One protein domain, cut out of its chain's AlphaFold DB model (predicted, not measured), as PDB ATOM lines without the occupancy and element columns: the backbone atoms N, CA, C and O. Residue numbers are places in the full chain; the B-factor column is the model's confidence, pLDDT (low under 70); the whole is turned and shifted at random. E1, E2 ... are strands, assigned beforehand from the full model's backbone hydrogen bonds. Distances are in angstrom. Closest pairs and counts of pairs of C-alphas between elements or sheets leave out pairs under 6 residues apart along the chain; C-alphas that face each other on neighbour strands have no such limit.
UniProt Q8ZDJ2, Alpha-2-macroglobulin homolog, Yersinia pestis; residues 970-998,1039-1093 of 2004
ATOM      1  N   TYR A 970     -57.603 -56.381 -57.330       86.80
ATOM      2  CA  TYR A 970     -56.400 -55.554 -57.468       86.80
ATOM      3  C   TYR A 970     -55.080 -56.352 -57.458       86.80
ATOM      4  O   TYR A 970     -54.895 -57.293 -56.683       86.80
ATOM      5  N   ASP A 971     -54.135 -55.932 -58.310       85.58
ATOM      6  CA  ASP A 971     -52.766 -56.471 -58.396       85.58
ATOM      7  C   ASP A 971     -51.901 -56.144 -57.176       85.58
ATOM      8  O   ASP A 971     -50.989 -56.898 -56.840       85.58
ATOM      9  N   SER A 972     -52.182 -55.027 -56.512       89.13
ATOM     10  CA  SER A 972     -51.540 -54.630 -55.265       89.13
ATOM     11  C   SER A 972     -52.486 -53.765 -54.445       89.13
ATOM     12  O   SER A 972     -53.398 -53.147 -54.996       89.13
ATOM     13  N   LEU A 973     -52.252 -53.697 -53.138       90.79
ATOM     14  CA  LEU A 973     -52.876 -52.704 -52.272       90.79
ATOM     15  C   LEU A 973     -51.782 -51.824 -51.669       90.79
ATOM     16  O   LEU A 973     -50.752 -52.326 -51.209       90.79
ATOM     17  N   VAL A 974     -52.004 -50.510 -51.654       92.59
ATOM     18  CA  VAL A 974     -51.121 -49.588 -50.936       92.59
ATOM     19  C   VAL A 974     -51.525 -49.607 -49.467       92.59
ATOM     20  O   VAL A 974     -52.620 -49.177 -49.115       92.59
ATOM     21  N   GLY A 975     -50.641 -50.112 -48.614       92.21
ATOM     22  CA  GLY A 975     -50.765 -50.055 -47.164       92.21
ATOM     23  C   GLY A 975     -49.950 -48.904 -46.604       92.21
ATOM     24  O   GLY A 975     -48.815 -48.676 -47.025       92.21
ATOM     25  N   VAL A 976     -50.496 -48.200 -45.617       92.47
ATOM     26  CA  VAL A 976     -49.769 -47.132 -44.928       92.47
ATOM     27  C   VAL A 976     -49.740 -47.371 -43.432       92.47
ATOM     28  O   VAL A 976     -50.768 -47.259 -42.770       92.47
ATOM     29  N   LYS A 977     -48.540 -47.630 -42.901       92.08
ATOM     30  CA  LYS A 977     -48.257 -47.577 -41.466       92.08
ATOM     31  C   LYS A 977     -47.648 -46.238 -41.121       92.08
ATOM     32  O   LYS A 977     -46.733 -45.791 -41.803       92.08
ATOM     33  N   ALA A 978     -48.086 -45.659 -40.017       87.92
ATOM     34  CA  ALA A 978     -47.389 -44.557 -39.383       87.92
ATOM     35  C   ALA A 978     -46.418 -45.061 -38.297       87.92
ATOM     36  O   ALA A 978     -46.640 -46.099 -37.672       87.92
ATOM     37  N   ASP A 979     -45.332 -44.326 -38.061       86.96
ATOM     38  CA  ASP A 979     -44.373 -44.573 -36.969       86.96
ATOM     39  C   ASP A 979     -44.890 -44.157 -35.574       86.96
ATOM     40  O   ASP A 979     -44.229 -44.382 -34.562       86.96
ATOM     41  N   GLY A 980     -46.100 -43.607 -35.513       78.97
ATOM     42  CA  GLY A 980     -46.915 -43.404 -34.319       78.97
ATOM     43  C   GLY A 980     -48.335 -43.019 -34.733       78.97
ATOM     44  O   GLY A 980     -48.651 -43.037 -35.918       78.97
ATOM     45  N   ASP A 981     -49.203 -42.663 -33.786       75.56
ATOM     46  CA  ASP A 981     -50.604 -42.371 -34.117       75.56
ATOM     47  C   ASP A 981     -50.781 -41.245 -35.158       75.56
ATOM     48  O   ASP A 981     -50.021 -40.273 -35.162       75.56
ATOM     49  N   LEU A 982     -51.817 -41.387 -35.997       83.87
ATOM     50  CA  LEU A 982     -52.257 -40.417 -37.004       83.87
ATOM     51  C   LEU A 982     -53.420 -39.533 -36.546       83.87
ATOM     52  O   LEU A 982     -53.514 -38.409 -37.023       83.87
ATOM     53  N   SER A 983     -54.275 -39.981 -35.618       74.75
ATOM     54  CA  SER A 983     -55.274 -39.090 -34.989       74.75
ATOM     55  C   SER A 983     -54.661 -38.140 -33.950       74.75
ATOM     56  O   SER A 983     -55.342 -37.252 -33.440       74.75
ATOM     57  N   TYR A 984     -53.380 -38.335 -33.626       66.42
ATOM     58  CA  TYR A 984     -52.624 -37.529 -32.683       66.42
ATOM     59  C   TYR A 984     -51.138 -37.479 -33.074       66.42
ATOM     60  O   TYR A 984     -50.291 -38.258 -32.615       66.42
ATOM     61  N   ILE A 985     -50.811 -36.522 -33.939       83.04
ATOM     62  CA  ILE A 985     -49.436 -36.214 -34.336       83.04
ATOM     63  C   ILE A 985     -49.002 -34.917 -33.668       83.04
ATOM     64  O   ILE A 985     -49.435 -33.863 -34.121       83.04
ATOM     65  N   ASN A 986     -48.115 -35.001 -32.666       75.10
ATOM     66  CA  ASN A 986     -47.482 -33.830 -32.048       75.10
ATOM     67  C   ASN A 986     -46.986 -32.841 -33.122       75.10
ATOM     68  O   ASN A 986     -46.200 -33.216 -33.996       75.10
ATOM     69  N   ARG A 987     -47.425 -31.580 -33.040       79.05
ATOM     70  CA  ARG A 987     -46.961 -30.480 -33.899       79.05
ATOM     71  C   ARG A 987     -45.429 -30.452 -33.965       79.05
ATOM     72  O   ARG A 987     -44.760 -30.602 -32.945       79.05
ATOM     73  N   ASP A 988     -44.899 -30.243 -35.169       80.34
ATOM     74  CA  ASP A 988     -43.468 -30.214 -35.497       80.34
ATOM     75  C   ASP A 988     -42.697 -31.513 -35.156       80.34
ATOM     76  O   ASP A 988     -41.504 -31.624 -35.448       80.34
ATOM     77  N   ALA A 989     -43.360 -32.549 -34.623       79.54
ATOM     78  CA  ALA A 989     -42.764 -33.867 -34.473       79.54
ATOM     79  C   ALA A 989     -42.628 -34.545 -35.839       79.54
ATOM     80  O   ALA A 989     -43.500 -34.457 -36.711       79.54
ATOM     81  N   VAL A 990     -41.533 -35.283 -36.001       85.64
ATOM     82  CA  VAL A 990     -41.345 -36.173 -37.144       85.64
ATOM     83  C   VAL A 990     -42.317 -37.339 -36.993       85.64
ATOM     84  O   VAL A 990     -42.168 -38.166 -36.094       85.64
ATOM     85  N   ARG A 991     -43.307 -37.392 -37.886       87.76
ATOM     86  CA  ARG A 991     -44.130 -38.575 -38.142       87.76
ATOM     87  C   ARG A 991     -43.904 -39.027 -39.566       87.76
ATOM     88  O   ARG A 991     -43.998 -38.230 -40.502       87.76
ATOM     89  N   LYS A 992     -43.604 -40.306 -39.722       93.02
ATOM     90  CA  LYS A 992     -43.367 -40.949 -41.004       93.02
ATOM     91  C   LYS A 992     -44.443 -41.970 -41.291       93.02
ATOM     92  O   LYS A 992     -44.727 -42.850 -40.485       93.02
ATOM     93  N   LEU A 993     -44.962 -41.894 -42.503       92.71
ATOM     94  CA  LEU A 993     -45.662 -42.986 -43.143       92.71
ATOM     95  C   LEU A 993     -44.617 -43.921 -43.763       92.71
ATOM     96  O   LEU A 993     -43.943 -43.526 -44.712       92.71
ATOM     97  N   ASN A 994     -44.491 -45.158 -43.282       94.88
ATOM     98  CA  ASN A 994     -43.910 -46.221 -44.098       94.88
ATOM     99  C   ASN A 994     -44.997 -46.673 -45.081       94.88
ATOM    100  O   ASN A 994     -45.905 -47.431 -44.733       94.88
ATOM    101  N   ILE A 995     -44.928 -46.147 -46.303       95.11
ATOM    102  CA  ILE A 995     -45.846 -46.486 -47.387       95.11
ATOM    103  C   ILE A 995     -45.322 -47.751 -48.066       95.11
ATOM    104  O   ILE A 995     -44.154 -47.817 -48.461       95.11
ATOM    105  N   ILE A 996     -46.178 -48.759 -48.202       95.13
ATOM    106  CA  ILE A 996     -45.859 -50.026 -48.864       95.13
ATOM    107  C   ILE A 996     -46.896 -50.318 -49.939       95.13
ATOM    108  O   ILE A 996     -48.079 -50.063 -49.755       95.13
ATOM    109  N   ALA A 997     -46.457 -50.892 -51.049       93.88
ATOM    110  CA  ALA A 997     -47.313 -51.625 -51.956       93.88
ATOM    111  C   ALA A 997     -47.103 -53.091 -51.605       93.88
ATOM    112  O   ALA A 997     -45.955 -53.535 -51.490       93.88
ATOM    113  N   VAL A 998     -48.190 -53.818 -51.380       93.66
ATOM    114  CA  VAL A 998     -48.130 -55.255 -51.119       93.66
ATOM    115  C   VAL A 998     -48.762 -56.004 -52.272       93.66
ATOM    116  O   VAL A 998     -49.771 -55.558 -52.815       93.66
ATOM    117  N   GLU A1039     -63.215 -30.907 -50.787       84.94
ATOM    118  CA  GLU A1039     -61.816 -31.249 -50.574       84.94
ATOM    119  C   GLU A1039     -60.926 -30.268 -51.352       84.94
ATOM    120  O   GLU A1039     -61.094 -30.083 -52.559       84.94
ATOM    121  N   GLN A1040     -60.023 -29.576 -50.653       81.08
ATOM    122  CA  GLN A1040     -59.099 -28.606 -51.237       81.08
ATOM    123  C   GLN A1040     -57.687 -29.195 -51.291       81.08
ATOM    124  O   GLN A1040     -57.109 -29.528 -50.262       81.08
ATOM    125  N   LEU A1041     -57.109 -29.272 -52.492       88.21
ATOM    126  CA  LEU A1041     -55.704 -29.632 -52.671       88.21
ATOM    127  C   LEU A1041     -54.797 -28.540 -52.073       88.21
ATOM    128  O   LEU A1041     -54.907 -27.370 -52.441       88.21
ATOM    129  N   VAL A1042     -53.898 -28.945 -51.178       85.71
ATOM    130  CA  VAL A1042     -52.857 -28.110 -50.557       85.71
ATOM    131  C   VAL A1042     -51.548 -28.218 -51.342       85.71
ATOM    132  O   VAL A1042     -50.899 -27.213 -51.618       85.71
ATOM    133  N   SER A1043     -51.166 -29.437 -51.739       87.98
ATOM    134  CA  SER A1043     -49.964 -29.714 -52.537       87.98
ATOM    135  C   SER A1043     -50.051 -31.080 -53.219       87.98
ATOM    136  O   SER A1043     -50.703 -31.976 -52.691       87.98
ATOM    137  N   GLU A1044     -49.333 -31.287 -54.323       90.90
ATOM    138  CA  GLU A1044     -49.140 -32.613 -54.929       90.90
ATOM    139  C   GLU A1044     -47.661 -32.840 -55.280       90.90
ATOM    140  O   GLU A1044     -46.966 -31.908 -55.685       90.90
ATOM    141  N   GLN A1045     -47.171 -34.068 -55.093       91.51
ATOM    142  CA  GLN A1045     -45.780 -34.463 -55.353       91.51
ATOM    143  C   GLN A1045     -45.698 -35.917 -55.861       91.51
ATOM    144  O   GLN A1045     -46.588 -36.708 -55.545       91.51
ATOM    145  N   PRO A1046     -44.665 -36.301 -56.634       91.97
ATOM    146  CA  PRO A1046     -44.487 -37.683 -57.075       91.97
ATOM    147  C   PRO A1046     -44.096 -38.607 -55.912       91.97
ATOM    148  O   PRO A1046     -43.372 -38.209 -54.999       91.97
ATOM    149  N   LEU A1047     -44.527 -39.865 -55.987       92.77
ATOM    150  CA  LEU A1047     -44.158 -40.944 -55.075       92.77
ATOM    151  C   LEU A1047     -43.674 -42.157 -55.877       92.77
ATOM    152  O   LEU A1047     -44.237 -42.517 -56.908       92.77
ATOM    153  N   GLN A1048     -42.650 -42.827 -55.358       91.79
ATOM    154  CA  GLN A1048     -42.276 -44.175 -55.773       91.79
ATOM    155  C   GLN A1048     -42.138 -45.032 -54.515       91.79
ATOM    156  O   GLN A1048     -41.418 -44.671 -53.578       91.79
ATOM    157  N   ILE A1049     -42.844 -46.159 -54.477       93.65
ATOM    158  CA  ILE A1049     -42.727 -47.120 -53.385       93.65
ATOM    159  C   ILE A1049     -41.591 -48.087 -53.718       93.65
ATOM    160  O   ILE A1049     -41.591 -48.706 -54.782       93.65
ATOM    161  N   SER A1050     -40.611 -48.207 -52.823       91.58
ATOM    162  CA  SER A1050     -39.485 -49.134 -52.983       91.58
ATOM    163  C   SER A1050     -39.846 -50.563 -52.533       91.58
ATOM    164  O   SER A1050     -40.776 -50.725 -51.740       91.58
ATOM    165  N   PRO A1051     -39.081 -51.606 -52.925       86.53
ATOM    166  CA  PRO A1051     -39.297 -52.982 -52.459       86.53
ATOM    167  C   PRO A1051     -39.296 -53.163 -50.932       86.53
ATOM    168  O   PRO A1051     -39.868 -54.124 -50.428       86.53
ATOM    169  N   THR A1052     -38.667 -52.262 -50.166       84.92
ATOM    170  CA  THR A1052     -38.677 -52.298 -48.689       84.92
ATOM    171  C   THR A1052     -39.796 -51.454 -48.060       84.92
ATOM    172  O   THR A1052     -39.974 -51.466 -46.836       84.92
ATOM    173  N   GLY A1053     -40.580 -50.751 -48.880       89.52
ATOM    174  CA  GLY A1053     -41.397 -49.598 -48.497       89.52
ATOM    175  C   GLY A1053     -40.645 -48.275 -48.673       89.52
ATOM    176  O   GLY A1053     -39.420 -48.262 -48.827       89.52
ATOM    177  N   THR A1054     -41.377 -47.165 -48.642       93.10
ATOM    178  CA  THR A1054     -40.840 -45.799 -48.717       93.10
ATOM    179  C   THR A1054     -41.300 -45.003 -47.498       93.10
ATOM    180  O   THR A1054     -42.498 -44.900 -47.244       93.10
ATOM    181  N   ASP A1055     -40.350 -44.427 -46.758       91.46
ATOM    182  CA  ASP A1055     -40.632 -43.488 -45.668       91.46
ATOM    183  C   ASP A1055     -41.012 -42.114 -46.244       91.46
ATOM    184  O   ASP A1055     -40.176 -41.426 -46.831       91.46
ATOM    185  N   PHE A1056     -42.251 -41.684 -46.023       92.19
ATOM    186  CA  PHE A1056     -42.727 -40.335 -46.315       92.19
ATOM    187  C   PHE A1056     -42.954 -39.567 -45.007       92.19
ATOM    188  O   PHE A1056     -43.701 -40.025 -44.149       92.19
ATOM    189  N   THR A1057     -42.324 -38.402 -44.834       92.09
ATOM    190  CA  THR A1057     -42.519 -37.578 -43.624       92.09
ATOM    191  C   THR A1057     -43.737 -36.674 -43.804       92.09
ATOM    192  O   THR A1057     -43.821 -35.955 -44.797       92.09
ATOM    193  N   LEU A1058     -44.672 -36.714 -42.855       90.98
ATOM    194  CA  LEU A1058     -45.884 -35.893 -42.879       90.98
ATOM    195  C   LEU A1058     -45.579 -34.402 -42.690       90.98
ATOM    196  O   LEU A1058     -44.586 -34.015 -42.071       90.98
ATOM    197  N   VAL A1059     -46.482 -33.562 -43.197       88.11
ATOM    198  CA  VAL A1059     -46.450 -32.107 -43.006       88.11
ATOM    199  C   VAL A1059     -47.095 -31.801 -41.652       88.11
ATOM    200  O   VAL A1059     -48.311 -31.710 -41.537       88.11
ATOM    201  N   THR A1060     -46.274 -31.705 -40.604       87.85
ATOM    202  CA  THR A1060     -46.705 -31.584 -39.195       87.85
ATOM    203  C   THR A1060     -46.559 -30.171 -38.618       87.85
ATOM    204  O   THR A1060     -46.709 -29.963 -37.414       87.85
ATOM    205  N   GLN A1061     -46.276 -29.182 -39.470       79.95
ATOM    206  CA  GLN A1061     -46.002 -27.789 -39.087       79.95
ATOM    207  C   GLN A1061     -47.274 -26.964 -38.819       79.95
ATOM    208  O   GLN A1061     -47.192 -25.869 -38.266       79.95
ATOM    209  N   GLN A1062     -48.442 -27.457 -39.242       75.45
ATOM    210  CA  GLN A1062     -49.738 -26.795 -39.091       75.45
ATOM    211  C   GLN A1062     -50.750 -27.765 -38.471       75.45
ATOM    212  O   GLN A1062     -50.918 -28.856 -39.015       75.45
ATOM    213  N   PRO A1063     -51.430 -27.395 -37.371       71.42
ATOM    214  CA  PRO A1063     -52.574 -28.141 -36.858       71.42
ATOM    215  C   PRO A1063     -53.733 -28.165 -37.856       71.42
ATOM    216  O   PRO A1063     -54.010 -27.161 -38.515       71.42
ATOM    217  N   GLY A1064     -54.444 -29.286 -37.918       75.03
ATOM    218  CA  GLY A1064     -55.621 -29.452 -38.770       75.03
ATOM    219  C   GLY A1064     -55.887 -30.911 -39.126       75.03
ATOM    220  O   GLY A1064     -55.060 -31.784 -38.845       75.03
ATOM    221  N   ASP A1065     -57.040 -31.144 -39.754       83.05
ATOM    222  CA  ASP A1065     -57.438 -32.435 -40.312       83.05
ATOM    223  C   ASP A1065     -57.123 -32.478 -41.812       83.05
ATOM    224  O   ASP A1065     -57.679 -31.728 -42.623       83.05
ATOM    225  N   PHE A1066     -56.208 -33.371 -42.177       91.82
ATOM    226  CA  PHE A1066     -55.689 -33.514 -43.530       91.82
ATOM    227  C   PHE A1066     -55.940 -34.919 -44.063       91.82
ATOM    228  O   PHE A1066     -55.898 -35.896 -43.319       91.82
ATOM    229  N   ILE A1067     -56.125 -35.042 -45.377       92.38
ATOM    230  CA  ILE A1067     -56.116 -36.330 -46.072       92.38
ATOM    231  C   ILE A1067     -54.964 -36.337 -47.065       92.38
ATOM    232  O   ILE A1067     -54.936 -35.564 -48.019       92.38
ATOM    233  N   LEU A1068     -54.011 -37.241 -46.870       93.08
ATOM    234  CA  LEU A1068     -53.002 -37.542 -47.874       93.08
ATOM    235  C   LEU A1068     -53.546 -38.645 -48.793       93.08
ATOM    236  O   LEU A1068     -53.868 -39.737 -48.338       93.08
ATOM    237  N   VAL A1069     -53.685 -38.360 -50.083       93.71
ATOM    238  CA  VAL A1069     -54.251 -39.271 -51.085       93.71
ATOM    239  C   VAL A1069     -53.138 -39.794 -51.988       93.71
ATOM    240  O   VAL A1069     -52.479 -39.010 -52.672       93.71
ATOM    241  N   VAL A1070     -52.957 -41.116 -52.010       94.04
ATOM    242  CA  VAL A1070     -52.075 -41.809 -52.959       94.04
ATOM    243  C   VAL A1070     -52.861 -42.090 -54.237       94.04
ATOM    244  O   VAL A1070     -53.942 -42.680 -54.163       94.04
ATOM    245  N   LYS A1071     -52.317 -41.717 -55.397       92.77
ATOM    246  CA  LYS A1071     -52.890 -42.026 -56.717       92.77
ATOM    247  C   LYS A1071     -51.885 -42.737 -57.614       92.77
ATOM    248  O   LYS A1071     -50.684 -42.557 -57.437       92.77
ATOM    249  N   ASP A1072     -52.381 -43.479 -58.596       89.39
ATOM    250  CA  ASP A1072     -51.584 -44.032 -59.694       89.39
ATOM    251  C   ASP A1072     -51.520 -43.094 -60.923       89.39
ATOM    252  O   ASP A1072     -52.122 -42.016 -60.949       89.39
ATOM    253  N   SER A1073     -50.823 -43.537 -61.975       85.15
ATOM    254  CA  SER A1073     -50.727 -42.843 -63.271       85.15
ATOM    255  C   SER A1073     -52.064 -42.603 -63.999       85.15
ATOM    256  O   SER A1073     -52.130 -41.718 -64.852       85.15
ATOM    257  N   GLN A1074     -53.117 -43.371 -63.690       81.76
ATOM    258  CA  GLN A1074     -54.468 -43.200 -64.238       81.76
ATOM    259  C   GLN A1074     -55.355 -42.301 -63.355       81.76
ATOM    260  O   GLN A1074     -56.489 -41.994 -63.723       81.76
ATOM    261  N   GLY A1075     -54.852 -41.861 -62.196       78.11
ATOM    262  CA  GLY A1075     -55.598 -41.087 -61.204       78.11
ATOM    263  C   GLY A1075     -56.470 -41.931 -60.267       78.11
ATOM    264  O   GLY A1075     -57.233 -41.360 -59.485       78.11
ATOM    265  N   GLN A1076     -56.363 -43.265 -60.307       84.20
ATOM    266  CA  GLN A1076     -57.035 -44.161 -59.370       84.20
ATOM    267  C   GLN A1076     -56.478 -43.944 -57.962       84.20
ATOM    268  O   GLN A1076     -55.269 -43.985 -57.739       84.20
ATOM    269  N   VAL A1077     -57.368 -43.725 -56.994       87.97
ATOM    270  CA  VAL A1077     -56.997 -43.545 -55.587       87.97
ATOM    271  C   VAL A1077     -56.660 -44.899 -54.963       87.97
ATOM    272  O   VAL A1077     -57.549 -45.725 -54.759       87.97
ATOM    273  N   LEU A1078     -55.383 -45.102 -54.636       89.14
ATOM    274  CA  LEU A1078     -54.861 -46.340 -54.044       89.14
ATOM    275  C   LEU A1078     -54.866 -46.324 -52.509       89.14
ATOM    276  O   LEU A1078     -54.895 -47.382 -51.887       89.14
ATOM    277  N   ASN A1079     -54.815 -45.142 -51.884       91.75
ATOM    278  CA  ASN A1079     -55.016 -44.984 -50.440       91.75
ATOM    279  C   ASN A1079     -55.476 -43.550 -50.092       91.75
ATOM    280  O   ASN A1079     -55.151 -42.602 -50.812       91.75
ATOM    281  N   ARG A1080     -56.210 -43.382 -48.984       92.11
ATOM    282  CA  ARG A1080     -56.577 -42.090 -48.380       92.11
ATOM    283  C   ARG A1080     -56.243 -42.130 -46.892       92.11
ATOM    284  O   ARG A1080     -56.913 -42.809 -46.120       92.11
ATOM    285  N   ILE A1081     -55.211 -41.391 -46.506       91.67
ATOM    286  CA  ILE A1081     -54.647 -41.374 -45.162       91.67
ATOM    287  C   ILE A1081     -55.104 -40.092 -44.470       91.67
ATOM    288  O   ILE A1081     -54.504 -39.033 -44.666       91.67
ATOM    289  N   SER A1082     -56.168 -40.183 -43.676       90.10
ATOM    290  CA  SER A1082     -56.561 -39.097 -42.776       90.10
ATOM    291  C   SER A1082     -55.556 -38.978 -41.630       90.10
ATOM    292  O   SER A1082     -55.218 -39.984 -41.002       90.10
ATOM    293  N   TYR A1083     -55.090 -37.765 -41.343       90.74
ATOM    294  CA  TYR A1083     -54.239 -37.479 -40.193       90.74
ATOM    295  C   TYR A1083     -54.559 -36.116 -39.571       90.74
ATOM    296  O   TYR A1083     -54.836 -35.144 -40.274       90.74
ATOM    297  N   THR A1084     -54.480 -36.063 -38.244       83.68
ATOM    298  CA  THR A1084     -54.733 -34.880 -37.425       83.68
ATOM    299  C   THR A1084     -53.430 -34.458 -36.758       83.68
ATOM    300  O   THR A1084     -52.855 -35.187 -35.940       83.68
ATOM    301  N   VAL A1085     -52.954 -33.261 -37.095       81.14
ATOM    302  CA  VAL A1085     -51.800 -32.656 -36.419       81.14
ATOM    303  C   VAL A1085     -52.297 -32.001 -35.131       81.14
ATOM    304  O   VAL A1085     -52.968 -30.970 -35.157       81.14
ATOM    305  N   ALA A1086     -51.984 -32.632 -34.004       55.83
ATOM    306  CA  ALA A1086     -52.339 -32.219 -32.653       55.83
ATOM    307  C   ALA A1086     -51.102 -31.615 -31.976       55.83
ATOM    308  O   ALA A1086     -50.022 -32.178 -32.068       55.83
ATOM    309  N   GLY A1087     -51.186 -30.487 -31.285       56.14
ATOM    310  CA  GLY A1087     -50.046 -30.023 -30.491       56.14
ATOM    311  C   GLY A1087     -50.140 -28.566 -30.096       56.14
ATOM    312  O   GLY A1087     -51.178 -27.935 -30.264       56.14
ATOM    313  N   ASN A1088     -49.032 -28.040 -29.577       43.24
ATOM    314  CA  ASN A1088     -48.938 -26.711 -28.981       43.24
ATOM    315  C   ASN A1088     -49.075 -25.590 -30.038       43.24
ATOM    316  O   ASN A1088     -48.094 -25.001 -30.511       43.24
ATOM    317  N   ALA A1089     -50.314 -25.346 -30.459       43.32
ATOM    318  CA  ALA A1089     -50.748 -24.309 -31.381       43.32
ATOM    319  C   ALA A1089     -52.278 -24.208 -31.388       43.32
ATOM    320  O   ALA A1089     -52.986 -25.206 -31.274       43.32
ATOM    321  N   ASN A1090     -52.780 -23.000 -31.623       45.13
ATOM    322  CA  ASN A1090     -54.211 -22.771 -31.770       45.13
ATOM    323  C   ASN A1090     -54.635 -23.205 -33.181       45.13
ATOM    324  O   ASN A1090     -54.127 -22.672 -34.170       45.13
ATOM    325  N   LEU A1091     -55.559 -24.164 -33.272       47.21
ATOM    326  CA  LEU A1091     -56.209 -24.542 -34.530       47.21
ATOM    327  C   LEU A1091     -56.894 -23.310 -35.147       47.21
ATOM    328  O   LEU A1091     -57.565 -22.543 -34.452       47.21
ATOM    329  N   THR A1092     -56.701 -23.098 -36.449       41.98
ATOM    330  CA  THR A1092     -57.233 -21.924 -37.159       41.98
ATOM    331  C   THR A1092     -58.764 -21.887 -37.081       41.98
ATOM    332  O   THR A1092     -59.412 -22.922 -37.202       41.98
ATOM    333  N   ARG A1093     -59.359 -20.693 -36.913       33.66
ATOM    334  CA  ARG A1093     -60.819 -20.496 -36.790       33.66
ATOM    335  C   ARG A1093     -61.598 -20.923 -38.051       33.66
ATOM    336  O   ARG A1093     -61.963 -20.083 -38.871       33.66
TER     337      ARG A1093
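Overview. This is residues 970 to 998 and 1039 to 1093 of the 2004 residues of the protein "Alpha-2-macroglobulin homolog" of Yersinia pestis (UniProt Q8ZDJ2). Look for a small sandwich of two sheets, three strands E1, E2 and E4 in one and the hairpin E5 and E6 in the other, with the long strand E3 bending past E5 and reaching across to the end of E2. The long loop between E1 and E2 runs past one end of the sandwich and is tied to the end of E6 by a short parallel pairing. You have 84 printed residues, with no named helix and six named strands, E1 to E6 in order along the chain; the sheets run E1 - E2 - E4 and E5 - E6, both antiparallel, and the class is all strand. The whole is compact, with a radius of gyration of the C-alphas of 13.5 A, and elongated in outline, spanning 43 by 26 by 18 A.

Along the chain. Start at Tyr 970 and go on to C-alpha 973 at (-52.876, -52.704, -52.272), where E1 begins; it covers residues 973 to 978 and measures 16.2 A from first to last C-alpha. Residues 979 to 991 hold no named element. Then comes E2, residues 992 to 998, 18.2 A long. Beyond the cut, find C-alpha 1039 at (-61.816, -31.249, -50.574), from which E3 runs through residues 1039 to 1049, 25.0 A, bending by 77 degrees at residue 1042. E4 is short, residues 1054 to 1057, 9.8 A. E5 takes residues 1064 to 1071, 22.1 A. E6 takes residues 1077 to 1086, 26.0 A, and ends at C-alpha 1086 at (-52.339, -32.219, -32.653).

Arrangement. Begin with the sheet E1, E2 and E4, in which E2 is the inner strand and E1 and E4 are the edge strands. E1 and E2 form a hairpin, antiparallel at 157 degrees; look at N 975 and O 996, 2.8 A apart and within hydrogen-bond range. E2 and E4 are antiparallel at 152 degrees, with N 993 and O 1056 at 2.8 A, also within hydrogen-bond range. Now turn to the other sheet, the hairpin of E5 and E6, antiparallel at 160 degrees, where N 1068 and O 1081 are within hydrogen-bond range at 2.9 A. These two sheets make a sandwich, two sheets face to face: the facing parts are 9.9 A centre to centre, their best planes 11 degrees apart and their strands at 16 degrees. The chain changes from one sheet to the other at the link from E4 to E5, and these two strands are apart. E1 and E6 have 6 pairs of C-alphas within 8 A, the closest being Val 974 and Leu 1078 at 5.8 A. E3 pairs with no named strand; it and E5 are near each other, with 20 pairs of C-alphas within 10 A. The closest C-alphas of E2 and E3 are those of Ile 996 and Ile 1049, 6.2 A apart. Among the pairs that are apart are E3 and E6, and E1 and E5 only just, at 8.1 A. Residues 985 to 986 pair, parallel, with residues 1085 to 1086 of E6.

Size, cuts and confidence. The two C-alphas farthest apart are those of Asp 971 and Asn 1090, 43.0 A. Residues 999 to 1038 are not printed, and C-alphas 998 and 1039 stand 27.6 A apart across that cut, which lies in the link from E2 to E3. Of the links printed whole, E1 to E2 is long with 13 residues, E4 to E5 is short, and E3 to E4 and E5 to E6 are tight. The mean pLDDT of the printed part is 83.3; look for values under 70 at residue 984 and at residues 1086 to 1093, of which 1086 belongs to E6.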